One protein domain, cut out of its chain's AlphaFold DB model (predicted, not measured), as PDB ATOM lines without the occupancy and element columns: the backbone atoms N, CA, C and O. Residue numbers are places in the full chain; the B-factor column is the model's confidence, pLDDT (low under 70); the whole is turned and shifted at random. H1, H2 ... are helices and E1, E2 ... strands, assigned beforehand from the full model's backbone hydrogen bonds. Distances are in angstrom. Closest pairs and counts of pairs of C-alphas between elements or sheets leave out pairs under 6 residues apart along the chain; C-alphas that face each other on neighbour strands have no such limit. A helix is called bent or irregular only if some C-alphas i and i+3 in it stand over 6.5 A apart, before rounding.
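Overview. This is residues 41 to 125 of the 160 residues of the protein "DUF1433 domain-containing protein" of Bacillus sp. SKDU12 (UniProt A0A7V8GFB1). A long bent helix, H1, crosses one face of a twisted four-stranded sheet, and short H2 packs on the opposite face near one end. The 85 printed residues run H1 E1 E2 E3 E4 H2; the antiparallel sheet is ordered E1 E2 E3 E4, class mixed. It is compact, radius of gyration 12.4 A, spans 34 by 22 by 20 A.

Along the chain. Find C-alpha 41 at (627.833, 447.652, 503.894): H1, residues 41 to 62, one helix by its hydrogen bonds, is bent, C-alphas 50 and 53 being 7.0 A apart, into H1a, 41 to 50, and H1b, 53 to 62. Then come E1, 71 to 73, E2, 85 to 91, 19.9 A, E3, 99 to 104, 16.9 A, E4, 113 to 116, and H2, 118 to 124, ending at (638.453, 424.356, 484.495).

Arrangement. E1 to E4 form a meander, each strand the antiparallel neighbour of the one before; N 87 and O 102, 2.8 A, are within hydrogen-bond range. H1a and H1b share the same face; the closest C-alphas of H1a and E2, Ala 44 and Ile 85, are 6.3 A apart. Every O i to N i+4 pair in H1a, H1b and H2 is within range.

Size, cuts and confidence. The printed part has no cut, E1 to E2 is a long link, and no printed residue is under 70 in pLDDT.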
ATOM      1  N   GLN A  41     626.474 448.101 504.180       93.25
ATOM      2  CA  GLN A  41     627.833 447.652 503.894       93.25
ATOM      3  C   GLN A  41     628.357 446.673 504.958       93.25
ATOM      4  O   GLN A  41     628.845 445.601 504.616       93.25
ATOM      5  N   GLU A  42     628.206 446.988 506.248       94.06
ATOM      6  CA  GLU A  42     628.620 446.093 507.343       94.06
ATOM      7  C   GLU A  42     627.834 444.771 507.330       94.06
ATOM      8  O   GLU A  42     628.392 443.705 507.597       94.06
ATOM      9  N   LYS A  43     626.533 444.821 507.005       93.56
ATOM     10  CA  LYS A  43     625.698 443.623 506.821       93.56
ATOM     11  C   LYS A  43     626.207 442.778 505.645       93.56
ATOM     12  O   LYS A  43     626.296 441.555 505.771       93.56
ATOM     13  N   ALA A  44     626.571 443.416 504.530       94.69
ATOM     14  CA  ALA A  44     627.116 442.745 503.355       94.69
ATOM     15  C   ALA A  44     628.482 442.102 503.625       94.69
ATOM     16  O   ALA A  44     628.693 440.956 503.238       94.69
ATOM     17  N   GLU A  45     629.382 442.789 504.330       96.06
ATOM     18  CA  GLU A  45     630.700 442.269 504.713       96.06
ATOM     19  C   GLU A  45     630.589 441.050 505.634       96.06
ATOM     20  O   GLU A  45     631.219 440.020 505.387       96.06
ATOM     21  N   GLU A  46     629.726 441.114 506.652       95.56
ATOM     22  CA  GLU A  46     629.485 439.974 507.543       95.56
ATOM     23  C   GLU A  46     628.890 438.776 506.787       95.56
ATOM     24  O   GLU A  46     629.260 437.625 507.034       95.56
ATOM     25  N   TYR A  47     627.958 439.028 505.866       96.25
ATOM     26  CA  TYR A  47     627.361 437.973 505.055       96.25
ATOM     27  C   TYR A  47     628.368 437.371 504.068       96.25
ATOM     28  O   TYR A  47     628.466 436.146 503.978       96.25
ATOM     29  N   ALA A  48     629.163 438.199 503.389       97.06
ATOM     30  CA  ALA A  48     630.228 437.756 502.496       97.06
ATOM     31  C   ALA A  48     631.221 436.841 503.227       97.06
ATOM     32  O   ALA A  48     631.538 435.764 502.722       97.06
ATOM     33  N   GLU A  49     631.637 437.199 504.447       97.44
ATOM     34  CA  GLU A  49     632.541 436.378 505.261       97.44
ATOM     35  C   GLU A  49     631.951 434.992 505.556       97.44
ATOM     36  O   GLU A  49     632.619 433.971 505.379       97.44
ATOM     37  N   LYS A  50     630.662 434.932 505.916       97.19
ATOM     38  CA  LYS A  50     629.938 433.665 506.129       97.19
ATOM     39  C   LYS A  50     629.819 432.831 504.853       97.19
ATOM     40  O   LYS A  50     629.733 431.606 504.933       97.19
ATOM     41  N   MET A  51     629.807 433.473 503.686       97.88
ATOM     42  CA  MET A  51     629.656 432.819 502.386       97.88
ATOM     43  C   MET A  51     630.984 432.363 501.767       97.88
ATOM     44  O   MET A  51     630.964 431.455 500.931       97.88
ATOM     45  N   LYS A  52     632.142 432.877 502.212       97.94
ATOM     46  CA  LYS A  52     633.474 432.456 501.722       97.94
ATOM     47  C   LYS A  52     633.669 430.932 501.667       97.94
ATOM     48  O   LYS A  52     634.155 430.451 500.642       97.94
ATOM     49  N   PRO A  53     633.278 430.127 502.679       98.06
ATOM     50  CA  PRO A  53     633.400 428.670 502.598       98.06
ATOM     51  C   PRO A  53     632.599 428.045 501.447       98.06
ATOM     52  O   PRO A  53     633.071 427.097 500.823       98.06
ATOM     53  N   LYS A  54     631.413 428.581 501.128       98.12
ATOM     54  CA  LYS A  54     630.584 428.095 500.013       98.12
ATOM     55  C   LYS A  54     631.187 428.466 498.663       98.12
ATOM     56  O   LYS A  54     631.207 427.621 497.773       98.12
ATOM     57  N   ILE A  55     631.750 429.671 498.543       98.25
ATOM     58  CA  ILE A  55     632.499 430.091 497.347       98.25
ATOM     59  C   ILE A  55     633.696 429.157 497.128       98.25
ATOM     60  O   ILE A  55     633.831 428.585 496.050       98.25
ATOM     61  N   LYS A  56     634.503 428.898 498.172       98.12
ATOM     62  CA  LYS A  56     635.610 427.924 498.110       98.12
ATOM     63  C   LYS A  56     635.132 426.535 497.672       98.12
ATOM     64  O   LYS A  56     635.806 425.879 496.889       98.12
ATOM     65  N   GLY A  57     633.991 426.082 498.193       97.56
ATOM     66  CA  GLY A  57     633.406 424.791 497.835       97.56
ATOM     67  C   GLY A  57     633.003 424.703 496.362       97.56
ATOM     68  O   GLY A  57     633.293 423.697 495.722       97.56
ATOM     69  N   LYS A  58     632.377 425.754 495.819       97.19
ATOM     70  CA  LYS A  58     631.985 425.821 494.404       97.19
ATOM     71  C   LYS A  58     633.212 425.858 493.485       97.19
ATOM     72  O   LYS A  58     633.298 425.020 492.598       97.19
ATOM     73  N   LEU A  59     634.208 426.693 493.797       97.69
ATOM     74  CA  LEU A  59     635.491 426.740 493.078       97.69
ATOM     75  C   LEU A  59     636.170 425.366 493.000       97.69
ATOM     76  O   LEU A  59     636.500 424.895 491.921       97.69
ATOM     77  N   LYS A  60     636.316 424.676 494.137       96.25
ATOM     78  CA  LYS A  60     636.934 423.340 494.181       96.25
ATOM     79  C   LYS A  60     636.131 422.256 493.464       96.25
ATOM     80  O   LYS A  60     636.690 421.225 493.118       96.25
ATOM     81  N   LYS A  61     634.817 422.441 493.323       96.00
ATOM     82  CA  LYS A  61     633.957 421.511 492.587       96.00
ATOM     83  C   LYS A  61     634.110 421.693 491.076       96.00
ATOM     84  O   LYS A  61     634.015 420.710 490.353       96.00
ATOM     85  N   GLU A  62     634.289 422.931 490.627       95.44
ATOM     86  CA  GLU A  62     634.495 423.267 489.214       95.44
ATOM     87  C   GLU A  62     635.941 422.997 488.759       95.44
ATOM     88  O   GLU A  62     636.167 422.697 487.591       95.44
ATOM     89  N   ASP A  63     636.902 422.996 489.685       97.00
ATOM     90  CA  ASP A  63     638.289 422.588 489.448       97.00
ATOM     91  C   ASP A  63     638.456 421.063 489.319       97.00
ATOM     92  O   ASP A  63     638.905 420.358 490.230       97.00
ATOM     93  N   ILE A  64     638.092 420.544 488.151       95.56
ATOM     94  CA  ILE A  64     638.188 419.117 487.819       95.56
ATOM     95  C   ILE A  64     639.630 418.615 487.648       95.56
ATOM     96  O   ILE A  64     639.860 417.408 487.731       95.56
ATOM     97  N   HIS A  65     640.596 419.516 487.434       96.00
ATOM     98  CA  HIS A  65     642.003 419.165 487.197       96.00
ATOM     99  C   HIS A  65     642.880 419.302 488.446       96.00
ATOM    100  O   HIS A  65     644.072 419.007 488.387       96.00
ATOM    101  N   HIS A  66     642.299 419.696 489.585       95.69
ATOM    102  CA  HIS A  66     643.015 419.945 490.841       95.69
ATOM    103  C   HIS A  66     644.102 421.024 490.715       95.69
ATOM    104  O   HIS A  66     645.155 420.938 491.349       95.69
ATOM    105  N   PHE A  67     643.839 422.039 489.893       96.94
ATOM    106  CA  PHE A  67     644.709 423.185 489.672       96.94
ATOM    107  C   PHE A  67     644.779 424.124 490.891       96.94
ATOM    108  O   PHE A  67     645.797 424.780 491.116       96.94
ATOM    109  N   ILE A  68     643.710 424.227 491.686       97.81
ATOM    110  CA  ILE A  68     643.646 425.136 492.833       97.81
ATOM    111  C   ILE A  68     644.454 424.574 494.009       97.81
ATOM    112  O   ILE A  68     644.036 423.635 494.692       97.81
ATOM    113  N   GLU A  69     645.542 425.256 494.349       96.88
ATOM    114  CA  GLU A  69     646.329 425.019 495.561       96.88
ATOM    115  C   GLU A  69     645.913 425.962 496.701       96.88
ATOM    116  O   GLU A  69     645.763 425.534 497.849       96.88
ATOM    117  N   ASP A  70     645.679 427.242 496.390       97.81
ATOM    118  CA  ASP A  70     645.308 428.280 497.360       97.81
ATOM    119  C   ASP A  70     644.204 429.208 496.831       97.81
ATOM    120  O   ASP A  70     644.104 429.459 495.631       97.81
ATOM    121  N   ILE A  71     643.380 429.738 497.742       98.50
ATOM    122  CA  ILE A  71     642.303 430.695 497.439       98.50
ATOM    123  C   ILE A  71     642.384 431.857 498.423       98.50
ATOM    124  O   ILE A  71     642.178 431.677 499.633       98.50
ATOM    125  N   LYS A  72     642.548 433.068 497.888       98.44
ATOM    126  CA  LYS A  72     642.556 434.317 498.648       98.44
ATOM    127  C   LYS A  72     641.400 435.213 498.238       98.44
ATOM    128  O   LYS A  72     641.086 435.354 497.064       98.44
ATOM    129  N   PHE A  73     640.769 435.817 499.237       98.44
ATOM    130  CA  PHE A  73     639.678 436.768 499.049       98.44
ATOM    131  C   PHE A  73     640.207 438.180 499.227       98.44
ATOM    132  O   PHE A  73     640.961 438.437 500.167       98.44
ATOM    133  N   ASN A  74     639.766 439.089 498.367       97.12
ATOM    134  CA  ASN A  74     640.013 440.508 498.552       97.12
ATOM    135  C   ASN A  74     639.181 441.023 499.734       97.12
ATOM    136  O   ASN A  74     638.075 440.547 499.995       97.12
ATOM    137  N   GLU A  75     639.717 442.005 500.457       94.19
ATOM    138  CA  GLU A  75     639.046 442.578 501.632       94.19
ATOM    139  C   GLU A  75     637.819 443.410 501.250       94.19
ATOM    140  O   GLU A  75     636.834 443.456 501.981       94.19
ATOM    141  N   LYS A  76     637.872 444.066 500.089       94.19
ATOM    142  CA  LYS A  76     636.818 444.967 499.637       94.19
ATOM    143  C   LYS A  76     635.604 444.177 499.155       94.19
ATOM    144  O   LYS A  76     635.661 443.525 498.113       94.19
ATOM    145  N   ILE A  77     634.494 444.337 499.868       96.31
ATOM    146  CA  ILE A  77     633.169 443.875 499.452       96.31
ATOM    147  C   ILE A  77     632.431 445.033 498.785       96.31
ATOM    148  O   ILE A  77     632.436 446.156 499.296       96.31
ATOM    149  N   THR A  78     631.805 444.782 497.639       95.69
ATOM    150  CA  THR A  78     631.021 445.799 496.927       95.69
ATOM    151  C   THR A  78     629.586 445.354 496.757       95.69
ATOM    152  O   THR A  78     629.327 444.184 496.507       95.69
ATOM    153  N   ILE A  79     628.660 446.301 496.855       94.75
ATOM    154  CA  ILE A  79     627.248 446.073 496.570       94.75
ATOM    155  C   ILE A  79     626.967 446.651 495.182       94.75
ATOM    156  O   ILE A  79     627.230 447.832 494.936       94.75
ATOM    157  N   SER A  80     626.484 445.826 494.257       92.38
ATOM    158  CA  SER A  80     626.130 446.269 492.910       92.38
ATOM    159  C   SER A  80     624.897 447.187 492.938       92.38
ATOM    160  O   SER A  80     624.129 447.166 493.903       92.38
ATOM    161  N   PRO A  81     624.627 447.970 491.875       90.88
ATOM    162  CA  PRO A  81     623.401 448.771 491.788       90.88
ATOM    163  C   PRO A  81     622.106 447.951 491.911       90.88
ATOM    164  O   PRO A  81     621.066 448.504 492.257       90.88
ATOM    165  N   LEU A  82     622.167 446.643 491.635       90.44
ATOM    166  CA  LEU A  82     621.049 445.706 491.779       90.44
ATOM    167  C   LEU A  82     620.960 445.085 493.185       90.44
ATOM    168  O   LEU A  82     620.084 444.263 493.432       90.44
ATOM    169  N   GLY A  83     621.848 445.468 494.104       91.06
ATOM    170  CA  GLY A  83     621.882 444.955 495.472       91.06
ATOM    171  C   GLY A  83     622.612 443.619 495.633       91.06
ATOM    172  O   GLY A  83     622.511 443.012 496.699       91.06
ATOM    173  N   MET A  84     623.344 443.155 494.614       94.50
ATOM    174  CA  MET A  84     624.176 441.950 494.725       94.50
ATOM    175  C   MET A  84     625.425 442.246 495.541       94.50
ATOM    176  O   MET A  84     626.057 443.282 495.349       94.50
ATOM    177  N   ILE A  85     625.797 441.332 496.428       97.38
ATOM    178  CA  ILE A  85     627.053 441.403 497.170       97.38
ATOM    179  C   ILE A  85     628.115 440.700 496.333       97.38
ATOM    180  O   ILE A  85     628.049 439.488 496.140       97.38
ATOM    181  N   GLU A  86     629.088 441.465 495.859       97.62
ATOM    182  CA  GLU A  86     630.200 440.969 495.057       97.62
ATOM    183  C   GLU A  86     631.402 440.681 495.955       97.62
ATOM    184  O   GLU A  86     631.897 441.550 496.686       97.62
ATOM    185  N   VAL A  87     631.884 439.445 495.875       98.25
ATOM    186  CA  VAL A  87     633.055 438.951 496.592       98.25
ATOM    187  C   VAL A  87     634.114 438.580 495.567       98.25
ATOM    188  O   VAL A  87     633.934 437.645 494.795       98.25
ATOM    189  N   THR A  88     635.238 439.289 495.570       98.19
ATOM    190  CA  THR A  88     636.335 439.038 494.622       98.19
ATOM    191  C   THR A  88     637.503 438.327 495.291       98.19
ATOM    192  O   THR A  88     637.679 438.378 496.514       98.19
ATOM    193  N   GLY A  89     638.324 437.660 494.490       98.44
ATOM    194  CA  GLY A  89     639.515 436.984 494.971       98.44
ATOM    195  C   GLY A  89     640.385 436.459 493.843       98.44
ATOM    196  O   GLY A  89     640.188 436.787 492.674       98.44
ATOM    197  N   TYR A  90     641.371 435.656 494.218       98.69
ATOM    198  CA  TYR A  90     642.300 435.031 493.292       98.69
ATOM    199  C   TYR A  90     642.812 433.688 493.809       98.69
ATOM    200  O   TYR A  90     642.719 433.366 494.999       98.69
ATOM    201  N   ILE A  91     643.341 432.903 492.879       98.38
ATOM    202  CA  ILE A  91     643.846 431.548 493.080       98.38
ATOM    203  C   ILE A  91     645.376 431.547 492.962       98.38
ATOM    204  O   ILE A  91     645.959 432.369 492.254       98.38
ATOM    205  N   ASN A  92     646.033 430.636 493.683       97.38
ATOM    206  CA  ASN A  92     647.466 430.322 493.557       97.38
ATOM    207  C   ASN A  92     648.410 431.536 493.637       97.38
ATOM    208  O   ASN A  92     649.498 431.520 493.075       97.38
ATOM    209  N   ASN A  93     648.020 432.575 494.379       97.31
ATOM    210  CA  ASN A  93     648.785 433.814 494.546       97.31
ATOM    211  C   ASN A  93     648.997 434.665 493.282       97.31
ATOM    212  O   ASN A  93     649.859 435.539 493.301       97.31
ATOM    213  N   GLU A  94     648.176 434.486 492.246       97.12
ATOM    214  CA  GLU A  94     648.272 435.241 490.988       97.12
ATOM    215  C   GLU A  94     647.036 436.140 490.782       97.12
ATOM    216  O   GLU A  94     646.107 435.768 490.063       97.12
ATOM    217  N   PRO A  95     646.974 437.327 491.413       96.50
ATOM    218  CA  PRO A  95     645.788 438.187 491.377       96.50
ATOM    219  C   PRO A  95     645.435 438.728 489.987       96.50
ATOM    220  O   PRO A  95     644.258 438.927 489.698       96.50
ATOM    221  N   GLU A  96     646.427 438.937 489.123       96.69
ATOM    222  CA  GLU A  96     646.217 439.486 487.775       96.69
ATOM    223  C   GLU A  96     645.808 438.410 486.760       96.69
ATOM    224  O   GLU A  96     645.158 438.700 485.757       96.69
ATOM    225  N   THR A  97     646.197 437.159 487.009       96.88
ATOM    226  CA  THR A  97     646.023 436.056 486.059       96.88
ATOM    227  C   THR A  97     644.897 435.128 486.486       96.88
ATOM    228  O   THR A  97     644.075 434.749 485.653       96.88
ATOM    229  N   PHE A  98     644.809 434.783 487.771       98.06
ATOM    230  CA  PHE A  98     643.879 433.780 488.288       98.06
ATOM    231  C   PHE A  98     642.801 434.376 489.197       98.06
ATOM    232  O   PHE A  98     642.581 433.909 490.315       98.06
ATOM    233  N   SER A  99     642.133 435.424 488.720       98.31
ATOM    234  CA  SER A  99     641.065 436.108 489.448       98.31
ATOM    235  C   SER A  99     639.692 435.448 489.285       98.31
ATOM    236  O   SER A  99     639.407 434.770 488.293       98.31
ATOM    237  N   PHE A 100     638.834 435.675 490.278       98.50
ATOM    238  CA  PHE A 100     637.417 435.330 490.245       98.50
ATOM    239  C   PHE A 100     636.571 436.406 490.938       98.50
ATOM    240  O   PHE A 100     637.040 437.130 491.828       98.50
ATOM    241  N   ASP A 101     635.299 436.457 490.570       97.62
ATOM    242  CA  ASP A 101     634.262 437.278 491.185       97.62
ATOM    243  C   ASP A 101     633.038 436.411 491.479       97.62
ATOM    244  O   ASP A 101     632.633 435.596 490.662       97.62
ATOM    245  N   ALA A 102     632.479 436.520 492.676       98.00
ATOM    246  CA  ALA A 102     631.310 435.758 493.085       98.00
ATOM    247  C   ALA A 102     630.196 436.711 493.503       98.00
ATOM    248  O   ALA A 102     630.378 437.506 494.429       98.00
ATOM    249  N   SER A 103     629.035 436.569 492.872       97.31
ATOM    250  CA  SER A 103     627.855 437.363 493.191       97.31
ATOM    251  C   SER A 103     626.955 436.609 494.168       97.31
ATOM    252  O   SER A 103     626.701 435.408 494.031       97.31
ATOM    253  N   LEU A 104     626.458 437.319 495.179       97.31
ATOM    254  CA  LEU A 104     625.593 436.773 496.220       97.31
ATOM    255  C   LEU A 104     624.325 437.619 496.364       97.31
ATOM    256  O   LEU A 104     624.395 438.836 496.537       97.31
ATOM    257  N   TYR A 105     623.170 436.960 496.419       93.50
ATOM    258  CA  TYR A 105     621.962 437.573 496.965       93.50
ATOM    259  C   TYR A 105     622.012 437.530 498.494       93.50
ATOM    260  O   TYR A 105     622.309 436.494 499.103       93.50
ATOM    261  N   TYR A 106     621.708 438.656 499.138       90.31
ATOM    262  CA  TYR A 106     621.646 438.712 500.594       90.31
ATOM    263  C   TYR A 106     620.610 437.706 501.126       90.31
ATOM    264  O   TYR A 106     619.489 437.632 500.629       90.31
ATOM    265  N   ASN A 107     620.994 436.921 502.135       88.44
ATOM    266  CA  ASN A 107     620.189 435.861 502.758       88.44
ATOM    267  C   ASN A 107     619.712 434.705 501.851       88.44
ATOM    268  O   ASN A 107     618.957 433.860 502.333       88.44
ATOM    269  N   SER A 108     620.166 434.588 500.598       91.00
ATOM    270  CA  SER A 108     619.858 433.405 499.770       91.00
ATOM    271  C   SER A 108     620.516 432.128 500.295       91.00
ATOM    272  O   SER A 108     620.052 431.031 500.009       91.00
ATOM    273  N   ASN A 109     621.601 432.260 501.070       91.19
ATOM    274  CA  ASN A 109     622.486 431.168 501.475       91.19
ATOM    275  C   ASN A 109     623.108 430.396 500.297       91.19
ATOM    276  O   ASN A 109     623.680 429.324 500.510       91.19
ATOM    277  N   GLU A 110     623.081 430.948 499.091       93.38
ATOM    278  CA  GLU A 110     623.607 430.331 497.876       93.38
ATOM    279  C   GLU A 110     624.580 431.274 497.170       93.38
ATOM    280  O   GLU A 110     624.503 432.496 497.316       93.38
ATOM    281  N   VAL A 111     625.531 430.691 496.435       96.25
ATOM    282  CA  VAL A 111     626.417 431.445 495.541       96.25
ATOM    283  C   VAL A 111     625.746 431.494 494.178       96.25
ATOM    284  O   VAL A 111     625.707 430.469 493.489       96.25
ATOM    285  N   ASP A 112     625.219 432.664 493.824       94.44
ATOM    286  CA  ASP A 112     624.389 432.868 492.633       94.44
ATOM    287  C   ASP A 112     625.191 432.561 491.364       94.44
ATOM    288  O   ASP A 112     624.900 431.622 490.621       94.44
ATOM    289  N   SER A 113     626.315 433.248 491.205       94.94
ATOM    290  CA  SER A 113     627.234 433.075 490.087       94.94
ATOM    291  C   SER A 113     628.679 433.192 490.559       94.94
ATOM    292  O   SER A 113     628.965 433.740 491.626       94.94
ATOM    293  N   ILE A 114     629.588 432.608 489.778       97.56
ATOM    294  CA  ILE A 114     631.015 432.898 489.879       97.56
ATOM    295  C   ILE A 114     631.523 433.161 488.461       97.56
ATOM    296  O   ILE A 114     631.330 432.330 487.572       97.56
ATOM    297  N   GLY A 115     632.104 434.337 488.257       96.88
ATOM    298  CA  GLY A 115     632.881 434.712 487.090       96.88
ATOM    299  C   GLY A 115     634.365 434.417 487.295       96.88
ATOM    300  O   GLY A 115     634.875 434.391 488.420       96.88
ATOM    301  N   TYR A 116     635.062 434.174 486.186       97.12
ATOM    302  CA  TYR A 116     636.469 433.789 486.169       97.12
ATOM    303  C   TYR A 116     637.255 434.628 485.177       97.12
ATOM    304  O   TYR A 116     636.744 435.006 484.117       97.12
ATOM    305  N   SER A 117     638.541 434.822 485.463       97.88
ATOM    306  CA  SER A 117     639.485 435.167 484.410       97.88
ATOM    307  C   SER A 117     639.495 434.077 483.331       97.88
ATOM    308  O   SER A 117     639.230 432.898 483.595       97.88
ATOM    309  N   LYS A 118     639.854 434.461 482.100       96.75
ATOM    310  CA  LYS A 118     640.000 433.508 480.991       96.75
ATOM    311  C   LYS A 118     640.940 432.354 481.364       96.75
ATOM    312  O   LYS A 118     640.638 431.205 481.081       96.75
ATOM    313  N   GLU A 119     642.043 432.664 482.040       97.75
ATOM    314  CA  GLU A 119     643.059 431.682 482.420       97.75
ATOM    315  C   GLU A 119     642.562 430.651 483.443       97.75
ATOM    316  O   GLU A 119     642.985 429.496 483.385       97.75
ATOM    317  N   VAL A 120     641.664 431.035 484.358       97.94
ATOM    318  CA  VAL A 120     641.006 430.091 485.280       97.94
ATOM    319  C   VAL A 120     639.981 429.255 484.528       97.94
ATOM    320  O   VAL A 120     640.006 428.034 484.638       97.94
ATOM    321  N   GLY A 121     639.138 429.892 483.708       97.06
ATOM    322  CA  GLY A 121     638.150 429.186 482.891       97.06
ATOM    323  C   GLY A 121     638.791 428.116 482.005       97.06
ATOM    324  O   GLY A 121     638.366 426.966 482.023       97.06
ATOM    325  N   ASP A 122     639.891 428.452 481.329       96.81
ATOM    326  CA  ASP A 122     640.649 427.516 480.495       96.81
ATOM    327  C   ASP A 122     641.187 426.308 481.269       96.81
ATOM    328  O   ASP A 122     641.323 425.224 480.698       96.81
ATOM    329  N   ARG A 123     641.514 426.488 482.551       97.25
ATOM    330  CA  ARG A 123     641.992 425.431 483.453       97.25
ATOM    331  C   ARG A 123     640.866 424.672 484.137       97.25
ATOM    332  O   ARG A 123     641.145 423.653 484.746       97.25
ATOM    333  N   PHE A 124     639.620 425.123 484.047       96.94
ATOM    334  CA  PHE A 124     638.453 424.356 484.495       96.94
ATOM    335  C   PHE A 124     637.771 423.621 483.336       96.94
ATOM    336  O   PHE A 124     636.956 422.735 483.573       96.94
ATOM    337  N   THR A 125     638.110 423.948 482.083       95.94
ATOM    338  CA  THR A 125     637.553 423.298 480.892       95.94
ATOM    339  C   THR A 125     637.721 421.780 480.935       95.94
ATOM    340  O   THR A 125     638.841 421.254 480.984       95.94
TER     341      THR A 125